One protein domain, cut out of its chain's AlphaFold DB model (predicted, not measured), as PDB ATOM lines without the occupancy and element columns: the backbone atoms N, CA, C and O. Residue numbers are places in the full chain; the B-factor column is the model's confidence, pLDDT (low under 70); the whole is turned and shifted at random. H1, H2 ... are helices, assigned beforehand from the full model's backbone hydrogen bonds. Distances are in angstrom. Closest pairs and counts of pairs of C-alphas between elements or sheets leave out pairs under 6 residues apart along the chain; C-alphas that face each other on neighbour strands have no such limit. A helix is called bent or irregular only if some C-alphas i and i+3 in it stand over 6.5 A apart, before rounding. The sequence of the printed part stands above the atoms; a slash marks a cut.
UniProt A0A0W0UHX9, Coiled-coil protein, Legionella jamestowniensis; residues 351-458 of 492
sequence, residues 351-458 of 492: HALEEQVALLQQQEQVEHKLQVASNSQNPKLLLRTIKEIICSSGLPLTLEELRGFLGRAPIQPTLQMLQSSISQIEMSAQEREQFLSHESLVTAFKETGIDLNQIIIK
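This is residues 351 to 458 of the 492 residues of the protein "Coiled-coil protein" of Legionella jamestowniensis (UniProt A0A0W0UHX9). One long helix, H1, folds back at its end into a shorter helix, H2, as a helical hairpin, and its first residues, 351 to 358, stick out from a compact body. H2 is the helix nearest the body's middle; H4 packs on its first residue, while H3 and H6 pack steeply on each other and H5 makes a corner with H6. The printed part has 108 residues with six named helices, H1 to H6 in chain order, and no named strand: all helix. It is compact, with a radius of gyration of the C-alphas of 14.1 A, yet elongated, spanning 45 by 27 by 22 A.

H1, residues 351 to 375, begins at C-alpha (236.952, 235.476, 302.480) and is 35.4 A long. H2, residues 379 to 392, is 19.7 A; H3, residues 399 to 406, 10.4 A; H4, residues 412 to 424, 19.4 A; H5, residues 429 to 436, 10.6 A; and H6, residues 439 to 447, 12.3 A, ending at C-alpha (231.434, 200.414, 313.578). H4 is irregular: C-alphas 420 and 423 are 7.5 A apart.

H1, with residues 366 to 374 alone, touches H2 at a shallow tilt of 14 degrees, opposite ways; their closest C-alphas, Ala 373 and Leu 382, are 5.2 A apart. H2, with residue 379 alone, touches H4, about perpendicular at 73 degrees; the closest C-alphas, Pro 379 and Leu 418, are 5.2 A apart. H3 touches H6 at a steep tilt of 47 degrees, with C-alphas Leu 399 and Ser 440 closest at 4.9 A. H5 and H6 only just touch, only at the corner, with 3 pairs of C-alphas within 8 A, the closest being Leu 436 and Val 442 at 6.3 A. H2 and H6 are apart. Every O i to N i+4 pair is within hydrogen-bond range in H1, H2, H3, H5 and H6, and 7 of 9 in H4.

The C-alphas of His 351 and Gln 424, the two farthest apart, are 46.0 A apart. The printed part has no cut and no long link. Residues 426 to 427 pair with residues 456 to 457, parallel. Mean pLDDT of the printed part is 83.4; residues 351 to 360, 363 and 393 to 396 are under 70.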
ATOM      1  N   HIS A 351     238.009 236.213 301.786       50.75
ATOM      2  CA  HIS A 351     236.952 235.476 302.480       50.75
ATOM      3  C   HIS A 351     237.065 233.956 302.288       50.75
ATOM      4  O   HIS A 351     237.020 233.217 303.261       50.75
ATOM      5  N   ALA A 352     237.290 233.471 301.060       52.31
ATOM      6  CA  ALA A 352     237.427 232.031 300.804       52.31
ATOM      7  C   ALA A 352     238.697 231.419 301.435       52.31
ATOM      8  O   ALA A 352     238.697 230.259 301.852       52.31
ATOM      9  N   LEU A 353     239.795 232.184 301.501       45.06
ATOM     10  CA  LEU A 353     241.031 231.745 302.146       45.06
ATOM     11  C   LEU A 353     240.943 231.855 303.674       45.06
ATOM     12  O   LEU A 353     241.423 230.959 304.355       45.06
ATOM     13  N   GLU A 354     240.328 232.907 304.212       60.84
ATOM     14  CA  GLU A 354     240.034 233.051 305.642       60.84
ATOM     15  C   GLU A 354     239.092 231.948 306.112       60.84
ATOM     16  O   GLU A 354     239.333 231.377 307.167       60.84
ATOM     17  N   GLU A 355     238.100 231.570 305.309       63.56
ATOM     18  CA  GLU A 355     237.207 230.447 305.586       63.56
ATOM     19  C   GLU A 355     237.967 229.111 305.592       63.56
ATOM     20  O   GLU A 355     237.827 228.330 306.531       63.56
ATOM     21  N   GLN A 356     238.860 228.865 304.623       56.19
ATOM     22  CA  GLN A 356     239.702 227.659 304.629       56.19
ATOM     23  C   GLN A 356     240.719 227.636 305.774       56.19
ATOM     24  O   GLN A 356     240.954 226.585 306.369       56.19
ATOM     25  N   VAL A 357     241.339 228.772 306.091       63.41
ATOM     26  CA  VAL A 357     242.295 228.885 307.199       63.41
ATOM     27  C   VAL A 357     241.575 228.749 308.537       63.41
ATOM     28  O   VAL A 357     242.088 228.061 309.414       63.41
ATOM     29  N   ALA A 358     240.381 229.323 308.685       68.25
ATOM     30  CA  ALA A 358     239.537 229.145 309.861       68.25
ATOM     31  C   ALA A 358     239.118 227.679 310.023       68.25
ATOM     32  O   ALA A 358     239.197 227.157 311.131       68.25
ATOM     33  N   LEU A 359     238.773 226.986 308.930       67.31
ATOM     34  CA  LEU A 359     238.449 225.558 308.946       67.31
ATOM     35  C   LEU A 359     239.661 224.718 309.378       67.31
ATOM     36  O   LEU A 359     239.544 223.877 310.268       67.31
ATOM     37  N   LEU A 360     240.852 224.990 308.832       61.06
ATOM     38  CA  LEU A 360     242.086 224.305 309.234       61.06
ATOM     39  C   LEU A 360     242.460 224.585 310.698       61.06
ATOM     40  O   LEU A 360     242.818 223.660 311.422       61.06
ATOM     41  N   GLN A 361     242.331 225.829 311.165       72.62
ATOM     42  CA  GLN A 361     242.576 226.190 312.567       72.62
ATOM     43  C   GLN A 361     241.559 225.550 313.512       72.62
ATOM     44  O   GLN A 361     241.920 225.095 314.598       72.62
ATOM     45  N   GLN A 362     240.294 225.481 313.101       74.44
ATOM     46  CA  GLN A 362     239.256 224.777 313.841       74.44
ATOM     47  C   GLN A 362     239.581 223.282 313.914       74.44
ATOM     48  O   GLN A 362     239.489 222.700 314.994       74.44
ATOM     49  N   GLN A 363     240.045 222.673 312.818       67.44
ATOM     50  CA  GLN A 363     240.470 221.275 312.803       67.44
ATOM     51  C   GLN A 363     241.671 221.032 313.733       67.44
ATOM     52  O   GLN A 363     241.638 220.091 314.523       67.44
ATOM     53  N   GLU A 364     242.691 221.893 313.715       70.94
ATOM     54  CA  GLU A 364     243.839 221.794 314.628       70.94
ATOM     55  C   GLU A 364     243.428 221.952 316.100       70.94
ATOM     56  O   GLU A 364     243.907 221.213 316.964       70.94
ATOM     57  N   GLN A 365     242.510 222.873 316.416       81.19
ATOM     58  CA  GLN A 365     241.994 223.031 317.779       81.19
ATOM     59  C   GLN A 365     241.200 221.809 318.243       81.19
ATOM     60  O   GLN A 365     241.340 221.382 319.394       81.19
ATOM     61  N   VAL A 366     240.377 221.245 317.358       77.75
ATOM     62  CA  VAL A 366     239.628 220.009 317.601       77.75
ATOM     63  C   VAL A 366     240.594 218.859 317.871       77.75
ATOM     64  O   VAL A 366     240.449 218.168 318.881       77.75
ATOM     65  N   GLU A 367     241.621 218.695 317.034       73.31
ATOM     66  CA  GLU A 367     242.650 217.667 317.195       73.31
ATOM     67  C   GLU A 367     243.427 217.839 318.502       73.31
ATOM     68  O   GLU A 367     243.584 216.873 319.250       73.31
ATOM     69  N   HIS A 368     243.829 219.064 318.847       81.00
ATOM     70  CA  HIS A 368     244.524 219.344 320.100       81.00
ATOM     71  C   HIS A 368     243.651 219.041 321.326       81.00
ATOM     72  O   HIS A 368     244.099 218.358 322.248       81.00
ATOM     73  N   LYS A 369     242.385 219.490 321.350       83.25
ATOM     74  CA  LYS A 369     241.444 219.172 322.441       83.25
ATOM     75  C   LYS A 369     241.247 217.663 322.582       83.25
ATOM     76  O   LYS A 369     241.210 217.151 323.704       83.25
ATOM     77  N   LEU A 370     241.160 216.943 321.462       77.19
ATOM     78  CA  LEU A 370     241.031 215.491 321.475       77.19
ATOM     79  C   LEU A 370     242.296 214.806 321.977       77.19
ATOM     80  O   LEU A 370     242.202 213.852 322.741       77.19
ATOM     81  N   GLN A 371     243.469 215.290 321.582       79.12
ATOM     82  CA  GLN A 371     244.746 214.738 322.011       79.12
ATOM     83  C   GLN A 371     244.968 214.961 323.509       79.12
ATOM     84  O   GLN A 371     245.400 214.047 324.208       79.12
ATOM     85  N   VAL A 372     244.594 216.130 324.035       84.88
ATOM     86  CA  VAL A 372     244.599 216.406 325.480       84.88
ATOM     87  C   VAL A 372     243.636 215.467 326.214       84.88
ATOM     88  O   VAL A 372     244.019 214.857 327.213       84.88
ATOM     89  N   ALA A 373     242.414 215.286 325.702       82.12
ATOM     90  CA  ALA A 373     241.445 214.360 326.289       82.12
ATOM     91  C   ALA A 373     241.926 212.899 326.222       82.12
ATOM     92  O   ALA A 373     241.800 212.160 327.195       82.12
ATOM     93  N   SER A 374     242.550 212.509 325.115       78.50
ATOM     94  CA  SER A 374     243.157 211.197 324.898       78.50
ATOM     95  C   SER A 374     244.290 210.922 325.890       78.50
ATOM     96  O   SER A 374     244.303 209.891 326.560       78.50
ATOM     97  N   ASN A 375     245.202 211.880 326.058       81.25
ATOM     98  CA  ASN A 375     246.330 211.766 326.982       81.25
ATOM     99  C   ASN A 375     245.893 211.732 328.451       81.25
ATOM    100  O   ASN A 375     246.607 211.183 329.285       81.25
ATOM    101  N   SER A 376     244.719 212.283 328.776       84.44
ATOM    102  CA  SER A 376     244.176 212.247 330.137       84.44
ATOM    103  C   SER A 376     243.723 210.854 330.592       84.44
ATOM    104  O   SER A 376     243.439 210.678 331.775       84.44
ATOM    105  N   GLN A 377     243.611 209.885 329.666       82.12
ATOM    106  CA  GLN A 377     243.086 208.535 329.919       82.12
ATOM    107  C   GLN A 377     241.711 208.525 330.619       82.12
ATOM    108  O   GLN A 377     241.346 207.572 331.303       82.12
ATOM    109  N   ASN A 378     240.932 209.600 330.465       86.12
ATOM    110  CA  ASN A 378     239.625 209.741 331.086       86.12
ATOM    111  C   ASN A 378     238.520 209.587 330.024       86.12
ATOM    112  O   ASN A 378     238.266 210.525 329.259       86.12
ATOM    113  N   PRO A 379     237.815 208.442 329.976       84.12
ATOM    114  CA  PRO A 379     236.824 208.170 328.935       84.12
ATOM    115  C   PRO A 379     235.613 209.114 329.017       84.12
ATOM    116  O   PRO A 379     235.012 209.436 327.991       84.12
ATOM    117  N   LYS A 380     235.292 209.639 330.213       87.38
ATOM    118  CA  LYS A 380     234.245 210.661 330.387       87.38
ATOM    119  C   LYS A 380     234.653 211.994 329.764       87.38
ATOM    120  O   LYS A 380     233.818 212.660 329.155       87.38
ATOM    121  N   LEU A 381     235.926 212.379 329.907       86.69
ATOM    122  CA  LEU A 381     236.446 213.605 329.303       86.69
ATOM    123  C   LEU A 381     236.439 213.499 327.778       86.69
ATOM    124  O   LEU A 381     235.984 214.426 327.124       86.69
ATOM    125  N   LEU A 382     236.847 212.356 327.217       85.62
ATOM    126  CA  LEU A 382     236.815 212.128 325.772       85.62
ATOM    127  C   LEU A 382     235.398 212.236 325.198       85.62
ATOM    128  O   LEU A 382     235.196 212.972 324.234       85.62
ATOM    129  N   LEU A 383     234.416 211.546 325.794       88.69
ATOM    130  CA  LEU A 383     233.020 211.638 325.353       88.69
ATOM    131  C   LEU A 383     232.513 213.080 325.409       88.69
ATOM    132  O   LEU A 383     231.874 213.540 324.465       88.69
ATOM    133  N   ARG A 384     232.833 213.814 326.481       89.12
ATOM    134  CA  ARG A 384     232.472 215.229 326.602       89.12
ATOM    135  C   ARG A 384     233.127 216.076 325.510       89.12
ATOM    136  O   ARG A 384     232.435 216.892 324.916       89.12
ATOM    137  N   THR A 385     234.408 215.865 325.213       88.75
ATOM    138  CA  THR A 385     235.114 216.597 324.154       88.75
ATOM    139  C   THR A 385     234.522 216.289 322.780       88.75
ATOM    140  O   THR A 385     234.275 217.208 322.010       88.75
ATOM    141  N   ILE A 386     234.219 215.021 322.483       86.88
ATOM    142  CA  ILE A 386     233.564 214.619 321.228       86.88
ATOM    143  C   ILE A 386     232.181 215.271 321.113       86.88
ATOM    144  O   ILE A 386     231.857 215.827 320.066       86.88
ATOM    145  N   LYS A 387     231.396 215.288 322.197       86.94
ATOM    146  CA  LYS A 387     230.117 216.010 322.246       86.94
ATOM    147  C   LYS A 387     230.299 217.493 321.957       86.94
ATOM    148  O   LYS A 387     229.572 218.047 321.145       86.94
ATOM    149  N   GLU A 388     231.261 218.132 322.616       86.88
ATOM    150  CA  GLU A 388     231.543 219.556 322.443       86.88
ATOM    151  C   GLU A 388     231.907 219.866 320.990       86.88
ATOM    152  O   GLU A 388     231.393 220.828 320.434       86.88
ATOM    153  N   ILE A 389     232.715 219.029 320.338       84.00
ATOM    154  CA  ILE A 389     233.090 219.186 318.925       84.00
ATOM    155  C   ILE A 389     231.867 219.070 318.007       84.00
ATOM    156  O   ILE A 389     231.688 219.885 317.104       84.00
ATOM    157  N   ILE A 390     230.996 218.093 318.257       81.69
ATOM    158  CA  ILE A 390     229.797 217.865 317.439       81.69
ATOM    159  C   ILE A 390     228.782 218.994 317.632       81.69
ATOM    160  O   ILE A 390     228.202 219.471 316.665       81.69
ATOM    161  N   CYS A 391     228.601 219.476 318.864       80.19
ATOM    162  CA  CYS A 391     227.676 220.572 319.146       80.19
ATOM    163  C   CYS A 391     228.223 221.950 318.731       80.19
ATOM    164  O   CYS A 391     227.431 222.836 318.425       80.19
ATOM    165  N   SER A 392     229.546 222.157 318.734       77.50
ATOM    166  CA  SER A 392     230.166 223.459 318.415       77.50
ATOM    167  C   SER A 392     230.473 223.664 316.934       77.50
ATOM    168  O   SER A 392     230.627 224.807 316.512       77.50
ATOM    169  N   SER A 393     230.562 222.596 316.137       67.44
ATOM    170  CA  SER A 393     230.965 222.699 314.728       67.44
ATOM    171  C   SER A 393     229.898 223.305 313.813       67.44
ATOM    172  O   SER A 393     230.248 223.729 312.717       67.44
ATOM    173  N   GLY A 394     228.629 223.394 314.233       61.12
ATOM    174  CA  GLY A 394     227.538 224.034 313.475       61.12
ATOM    175  C   GLY A 394     227.162 223.347 312.150       61.12
ATOM    176  O   GLY A 394     226.045 223.527 311.672       61.12
ATOM    177  N   LEU A 395     228.054 222.528 311.586       56.75
ATOM    178  CA  LEU A 395     227.828 221.650 310.451       56.75
ATOM    179  C   LEU A 395     227.553 220.215 310.927       56.75
ATOM    180  O   LEU A 395     228.269 219.703 311.792       56.75
ATOM    181  N   PRO A 396     226.556 219.527 310.345       69.69
ATOM    182  CA  PRO A 396     226.360 218.105 310.579       69.69
ATOM    183  C   PRO A 396     227.541 217.331 309.979       69.69
ATOM    184  O   PRO A 396     227.636 217.187 308.763       69.69
ATOM    185  N   LEU A 397     228.439 216.836 310.837       80.44
ATOM    186  CA  LEU A 397     229.496 215.903 310.442       80.44
ATOM    187  C   LEU A 397     228.871 214.691 309.747       80.44
ATOM    188  O   LEU A 397     228.012 214.005 310.309       80.44
ATOM    189  N   THR A 398     229.316 214.421 308.527       87.38
ATOM    190  CA  THR A 398     228.859 213.260 307.766       87.38
ATOM    191  C   THR A 398     229.389 211.966 308.391       87.38
ATOM    192  O   THR A 398     230.414 211.946 309.080       87.38
ATOM    193  N   LEU A 399     228.707 210.843 308.137       89.56
ATOM    194  CA  LEU A 399     229.156 209.524 308.601       89.56
ATOM    195  C   LEU A 399     230.582 209.199 308.120       89.56
ATOM    196  O   LEU A 399     231.354 208.596 308.861       89.56
ATOM    197  N   GLU A 400     230.946 209.614 306.904       85.12
ATOM    198  CA  GLU A 400     232.279 209.380 306.334       85.12
ATOM    199  C   GLU A 400     233.369 210.186 307.041       85.12
ATOM    200  O   GLU A 400     234.433 209.641 307.334       85.12
ATOM    201  N   GLU A 401     233.099 211.448 307.382       84.44
ATOM    202  CA  GLU A 401     234.024 212.280 308.156       84.44
ATOM    203  C   GLU A 401     234.222 211.714 309.560       84.44
ATOM    204  O   GLU A 401     235.357 211.596 310.018       84.44
ATOM    205  N   LEU A 402     233.140 211.282 310.214       87.75
ATOM    206  CA  LEU A 402     233.192 210.613 311.514       87.75
ATOM    207  C   LEU A 402     233.964 209.291 311.447       87.75
ATOM    208  O   LEU A 402     234.807 209.035 312.306       87.75
ATOM    209  N   ARG A 403     233.744 208.469 310.415       89.50
ATOM    210  CA  ARG A 403     234.488 207.217 310.209       89.50
ATOM    211  C   ARG A 403     235.971 207.491 309.967       89.50
ATOM    212  O   ARG A 403     236.824 206.871 310.600       89.50
ATOM    213  N   GLY A 404     236.282 208.433 309.078       83.06
ATOM    214  CA  GLY A 404     237.650 208.849 308.781       83.06
ATOM    215  C   GLY A 404     238.351 209.420 310.010       83.06
ATOM    216  O   GLY A 404     239.530 209.152 310.221       83.06
ATOM    217  N   PHE A 405     237.620 210.154 310.849       83.44
ATOM    218  CA  PHE A 405     238.098 210.709 312.107       83.44
ATOM    219  C   PHE A 405     238.372 209.624 313.155       83.44
ATOM    220  O   PHE A 405     239.493 209.526 313.650       83.44
ATOM    221  N   LEU A 406     237.399 208.761 313.459       87.38
ATOM    222  CA  LEU A 406     237.566 207.682 314.439       87.38
ATOM    223  C   LEU A 406     238.600 206.632 313.986       87.38
ATOM    224  O   LEU A 406     239.263 206.006 314.813       87.38
ATOM    225  N   GLY A 407     238.798 206.466 312.675       86.31
ATOM    226  CA  GLY A 407     239.783 205.554 312.089       86.31
ATOM    227  C   GLY A 407     241.246 205.999 312.210       86.31
ATOM    228  O   GLY A 407     242.145 205.228 311.874       86.31
ATOM    229  N   ARG A 408     241.531 207.221 312.682       82.12
ATOM    230  CA  ARG A 408     242.910 207.734 312.742       82.12
ATOM    231  C   ARG A 408     243.730 207.032 313.828       82.12
ATOM    232  O   ARG A 408     243.291 206.882 314.968       82.12
ATOM    233  N   ALA A 409     244.979 206.694 313.497       81.12
ATOM    234  CA  ALA A 409     245.911 205.997 314.391       81.12
ATOM    235  C   ALA A 409     246.074 206.615 315.803       81.12
ATOM    236  O   ALA A 409     246.145 205.844 316.757       81.12
ATOM    237  N   PRO A 410     246.086 207.954 315.993       75.69
ATOM    238  CA  PRO A 410     246.217 208.553 317.325       75.69
ATOM    239  C   PRO A 410     244.995 208.347 318.231       75.69
ATOM    240  O   PRO A 410     245.120 208.446 319.447       75.69
ATOM    241  N   ILE A 411     243.819 208.090 317.651       79.38
ATOM    242  CA  ILE A 411     242.531 208.039 318.364       79.38
ATOM    243  C   ILE A 411     242.185 206.598 318.776       79.38
ATOM    244  O   ILE A 411     241.522 206.374 319.789       79.38
ATOM    245  N   GLN A 412     242.697 205.611 318.038       87.88
ATOM    246  CA  GLN A 412     242.436 204.184 318.250       87.88
ATOM    247  C   GLN A 412     242.708 203.669 319.681       87.88
ATOM    248  O   GLN A 412     241.826 203.001 320.224       87.88
ATOM    249  N   PRO A 413     243.839 203.988 320.349       85.00
ATOM    250  CA  PRO A 413     244.090 203.518 321.720       85.00
ATOM    251  C   PRO A 413     243.008 203.975 322.707       85.00
ATOM    252  O   PRO A 413     242.615 203.257 323.625       85.00
ATOM    253  N   THR A 414     242.487 205.174 322.487       83.50
ATOM    254  CA  THR A 414     241.509 205.813 323.365       83.50
ATOM    255  C   THR A 414     240.104 205.306 323.080       83.50
ATOM    256  O   THR A 414     239.310 205.179 324.007       83.50
ATOM    257  N   LEU A 415     239.807 204.930 321.833       88.88
ATOM    258  CA  LEU A 415     238.578 204.207 321.503       88.88
ATOM    259  C   LEU A 415     238.546 202.829 322.164       88.88
ATOM    260  O   LEU A 415     237.520 202.465 322.724       88.88
ATOM    261  N   GLN A 416     239.666 202.106 322.209       89.81
ATOM    262  CA  GLN A 416     239.749 200.833 322.941       89.81
ATOM    263  C   GLN A 416     239.529 201.020 324.453       89.81
ATOM    264  O   GLN A 416     238.821 200.245 325.106       89.81
ATOM    265  N   MET A 417     240.091 202.087 325.026       87.50
ATOM    266  CA  MET A 417     239.847 202.449 326.425       87.50
ATOM    267  C   MET A 417     238.382 202.832 326.670       87.50
ATOM    268  O   MET A 417     237.784 202.412 327.662       87.50
ATOM    269  N   LEU A 418     237.782 203.601 325.760       92.06
ATOM    270  CA  LEU A 418     236.376 203.971 325.838       92.06
ATOM    271  C   LEU A 418     235.486 202.729 325.740       92.06
ATOM    272  O   LEU A 418     234.597 202.571 326.566       92.06
ATOM    273  N   GLN A 419     235.769 201.819 324.809       93.50
ATOM    274  CA  GLN A 419     235.052 200.558 324.630       93.50
ATOM    275  C   GLN A 419     235.039 199.710 325.907       93.50
ATOM    276  O   GLN A 419     233.994 199.198 326.294       93.50
ATOM    277  N   SER A 420     236.180 199.591 326.590       91.50
ATOM    278  CA  SER A 420     236.282 198.824 327.842       91.50
ATOM    279  C   SER A 420     235.639 199.524 329.044       91.50
ATOM    280  O   SER A 420     235.213 198.858 329.985       91.50
ATOM    281  N   SER A 421     235.532 200.855 329.008       90.56
ATOM    282  CA  SER A 421     235.039 201.658 330.133       90.56
ATOM    283  C   SER A 421     233.590 202.128 329.979       90.56
ATOM    284  O   SER A 421     233.038 202.687 330.923       90.56
ATOM    285  N   ILE A 422     232.962 201.941 328.813       92.81
ATOM    286  CA  ILE A 422     231.684 202.591 328.484       92.81
ATOM    287  C   ILE A 422     230.542 202.202 329.425       92.81
ATOM    288  O   ILE A 422     229.729 203.049 329.791       92.81
ATOM    289  N   SER A 423     230.536 200.956 329.898       91.12
ATOM    290  CA  SER A 423     229.562 200.443 330.864       91.12
ATOM    291  C   SER A 423     229.716 201.041 332.265       91.12
ATOM    292  O   SER A 423     228.801 200.941 333.071       91.12
ATOM    293  N   GLN A 424     230.846 201.681 332.574       90.81
ATOM    294  CA  GLN A 424     231.106 202.338 333.861       90.81
ATOM    295  C   GLN A 424     230.844 203.851 333.806       90.81
ATOM    296  O   GLN A 424     230.974 204.567 334.803       90.81
ATOM    297  N   ILE A 425     230.506 204.375 332.626       91.56
ATOM    298  CA  ILE A 425     230.237 205.793 332.446       91.56
ATOM    299  C   ILE A 425     228.803 206.068 332.882       91.56
ATOM    300  O   ILE A 425     227.844 205.568 332.307       91.56
ATOM    301  N   GLU A 426     228.673 206.892 333.916       91.81
ATOM    302  CA  GLU A 426     227.397 207.461 334.333       91.81
ATOM    303  C   GLU A 426     227.180 208.814 333.653       91.81
ATOM    304  O   GLU A 426     228.039 209.698 333.755       91.81
ATOM    305  N   MET A 427     226.023 208.990 333.014       90.94
ATOM    306  CA  MET A 427     225.564 210.275 332.473       90.94
ATOM    307  C   MET A 427     224.088 210.511 332.788       90.94
ATOM    308  O   MET A 427     223.357 209.580 333.128       90.94
ATOM    309  N   SER A 428     223.641 211.762 332.714       92.56
ATOM    310  CA  SER A 428     222.215 212.066 332.867       92.56
ATOM    311  C   SER A 428     221.392 211.460 331.721       92.56
ATOM    312  O   SER A 428     221.908 211.233 330.623       92.56
ATOM    313  N   ALA A 429     220.099 211.212 331.959       91.06
ATOM    314  CA  ALA A 429     219.198 210.689 330.927       91.06
ATOM    315  C   ALA A 429     219.174 211.601 329.685       91.06
ATOM    316  O   ALA A 429     219.281 211.118 328.560       91.06
ATOM    317  N   GLN A 430     219.147 212.917 329.910       90.44
ATOM    318  CA  GLN A 430     219.146 213.926 328.855       90.44
ATOM    319  C   GLN A 430     220.441 213.918 328.028       90.44
ATOM    320  O   GLN A 430     220.394 214.022 326.806       90.44
ATOM    321  N   GLU A 431     221.610 213.779 328.664       87.69
ATOM    322  CA  GLU A 431     222.879 213.690 327.931       87.69
ATOM    323  C   GLU A 431     222.938 212.438 327.062       87.69
ATOM    324  O   GLU A 431     223.380 212.523 325.918       87.69
ATOM    325  N   ARG A 432     222.469 211.297 327.582       91.44
ATOM    326  CA  ARG A 432     222.412 210.044 326.825       91.44
ATOM    327  C   ARG A 432     221.515 210.177 325.602       91.44
ATOM    328  O   ARG A 432     221.915 209.779 324.514       91.44
ATOM    329  N   GLU A 433     220.333 210.754 325.772       90.88
ATOM    330  CA  GLU A 433     219.386 210.956 324.678       90.88
ATOM    331  C   GLU A 433     219.963 211.867 323.584       90.88
ATOM    332  O   GLU A 433     219.872 211.529 322.408       90.88
ATOM    333  N   GLN A 434     220.678 212.936 323.957       88.44
ATOM    334  CA  GLN A 434     221.377 213.811 323.002       88.44
ATOM    335  C   GLN A 434     222.469 213.092 322.193       88.44
ATOM    336  O   GLN A 434     222.670 213.391 321.017       88.44
ATOM    337  N   PHE A 435     223.198 212.147 322.794       87.19
ATOM    338  CA  PHE A 435     224.165 211.334 322.047       87.19
ATOM    339  C   PHE A 435     223.471 210.375 321.082       87.19
ATOM    340  O   PHE A 435     223.913 210.218 319.945       87.19
ATOM    341  N   LEU A 436     222.387 209.744 321.536       91.88
ATOM    342  CA  LEU A 436     221.644 208.766 320.748       91.88
ATOM    343  C   LEU A 436     220.837 209.409 319.614       91.88
ATOM    344  O   LEU A 436     220.595 208.748 318.608       91.88
ATOM    345  N   SER A 437     220.479 210.693 319.722       90.56
ATOM    346  CA  SER A 437     219.791 211.419 318.649       90.56
ATOM    347  C   SER A 437     220.664 211.689 317.417       90.56
ATOM    348  O   SER A 437     220.130 211.986 316.352       90.56
ATOM    349  N   HIS A 438     221.995 211.579 317.518       91.12
ATOM    350  CA  HIS A 438     222.898 211.734 316.373       91.12
ATOM    351  C   HIS A 438     223.175 210.384 315.692       91.12
ATOM    352  O   HIS A 438     224.155 209.706 316.001       91.12
ATOM    353  N   GLU A 439     222.341 210.009 314.718       92.75
ATOM    354  CA  GLU A 439     222.415 208.711 314.021       92.75
ATOM    355  C   GLU A 439     223.802 208.412 313.419       92.75
ATOM    356  O   GLU A 439     224.332 207.308 313.583       92.75
ATOM    357  N   SER A 440     224.438 209.402 312.781       92.62
ATOM    358  CA  SER A 440     225.775 209.245 312.186       92.62
ATOM    359  C   SER A 440     226.847 208.950 313.235       92.62
ATOM    360  O   SER A 440     227.746 208.147 312.996       92.62
ATOM    361  N   LEU A 441     226.726 209.546 314.423       91.50
ATOM    362  CA  LEU A 441     227.642 209.328 315.537       91.50
ATOM    363  C   LEU A 441     227.472 207.924 316.120       91.50
ATOM    364  O   LEU A 441     228.453 207.205 316.295       91.50
ATOM    365  N   VAL A 442     226.225 207.528 316.388       94.12
ATOM    366  CA  VAL A 442     225.889 206.194 316.904       94.12
ATOM    367  C   VAL A 442     226.398 205.116 315.949       94.12
ATOM    368  O   VAL A 442     227.021 204.150 316.386       94.12
ATOM    369  N   THR A 443     226.192 205.309 314.647       94.88
ATOM    370  CA  THR A 443     226.656 204.380 313.609       94.88
ATOM    371  C   THR A 443     228.180 204.305 313.574       94.88
ATOM    372  O   THR A 443     228.732 203.208 313.632       94.88
ATOM    373  N   ALA A 444     228.876 205.447 313.571       93.88
ATOM    374  CA  ALA A 444     230.337 205.478 313.546       93.88
ATOM    375  C   ALA A 444     230.963 204.829 314.798       93.88
ATOM    376  O   ALA A 444     231.918 204.059 314.693       93.88
ATOM    377  N   PHE A 445     230.402 205.063 315.990       94.31
ATOM    378  CA  PHE A 445     230.860 204.389 317.210       94.31
ATOM    379  C   PHE A 445     230.588 202.885 317.174       94.31
ATOM    380  O   PHE A 445     231.479 202.098 317.500       94.31
ATOM    381  N   LYS A 446     229.414 202.467 316.699       96.00
ATOM    382  CA  LYS A 446     229.073 201.049 316.564       96.00
ATOM    383  C   LYS A 446     230.028 200.319 315.617       96.00
ATOM    384  O   LYS A 446     230.448 199.207 315.927       96.00
ATOM    385  N   GLU A 447     230.429 200.950 314.512       94.94
ATOM    386  CA  GLU A 447     231.434 200.414 313.578       94.94
ATOM    387  C   GLU A 447     232.823 200.260 314.209       94.94
ATOM    388  O   GLU A 447     233.570 199.355 313.846       94.94
ATOM    389  N   THR A 448     233.154 201.094 315.197       91.62
ATOM    390  CA  THR A 448     234.390 200.960 315.991       91.62
ATOM    391  C   THR A 448     234.250 200.002 317.179       91.62
ATOM    392  O   THR A 448     235.185 199.850 317.962       91.62
ATOM    393  N   GLY A 449     233.107 199.319 317.310       93.81
ATOM    394  CA  GLY A 449     232.841 198.347 318.371       93.81
ATOM    395  C   GLY A 449     232.370 198.960 319.694       93.81
ATOM    396  O   GLY A 449     232.341 198.258 320.706       93.81
ATOM    397  N   ILE A 450     232.007 200.244 319.706       94.94
ATOM    398  CA  ILE A 450     231.537 200.977 320.886       94.94
ATOM    399  C   ILE A 450     230.016 201.135 320.800       94.94
ATOM    400  O   ILE A 450     229.498 201.823 319.925       94.94
ATOM    401  N   ASP A 451     229.288 200.526 321.734       95.12
ATOM    402  CA  ASP A 451     227.831 200.654 321.813       95.12
ATOM    403  C   ASP A 451     227.434 201.689 322.875       95.12
ATOM    404  O   ASP A 451     227.471 201.427 324.080       95.12
ATOM    405  N   LEU A 452     227.026 202.876 322.419       92.44
ATOM    406  CA  LEU A 452     226.607 203.984 323.286       92.44
ATOM    407  C   LEU A 452     225.367 203.649 324.139       92.44
ATOM    408  O   LEU A 452     225.102 204.326 325.132       92.44
ATOM    409  N   ASN A 453     224.616 202.589 323.816       91.88
ATOM    410  CA  ASN A 453     223.476 202.160 324.631       91.88
ATOM    411  C   ASN A 453     223.883 201.544 325.975       91.88
ATOM    412  O   ASN A 453     223.041 201.437 326.872       91.88
ATOM    413  N   GLN A 454     225.153 201.163 326.128       92.81
ATOM    414  CA  GLN A 454     225.686 200.559 327.352       92.81
ATOM    415  C   GLN A 454     225.955 201.580 328.465       92.81
ATOM    416  O   GLN A 454     226.277 201.192 329.586       92.81
ATOM    417  N   ILE A 455     225.811 202.877 328.185       91.19
ATOM    418  CA  ILE A 455     226.076 203.930 329.160       91.19
ATOM    419  C   ILE A 455     224.983 203.956 330.246       91.19
ATOM    420  O   ILE A 455     223.783 204.026 329.950       91.19
ATOM    421  N   ILE A 456     225.396 203.945 331.517       91.94
ATOM    422  CA  ILE A 456     224.494 203.919 332.675       91.94
ATOM    423  C   ILE A 456     223.863 205.302 332.886       91.94
ATOM    424  O   ILE A 456     224.545 206.328 332.941       91.94
ATOM    425  N   ILE A 457     222.538 205.331 333.055       90.12
ATOM    426  CA  ILE A 457     221.809 206.551 333.414       90.12
ATOM    427  C   ILE A 457     221.968 206.788 334.915       90.12
ATOM    428  O   ILE A 457     221.532 205.975 335.735       90.12
ATOM    429  N   LYS A 458     222.568 207.920 335.282       89.12
ATOM    430  CA  LYS A 458     222.691 208.344 336.674       89.12
ATOM    431  C   LYS A 458     221.294 208.592 337.243       89.12
ATOM    432  O   LYS A 458     220.607 209.517 336.815       89.12
TER     433      LYS A 458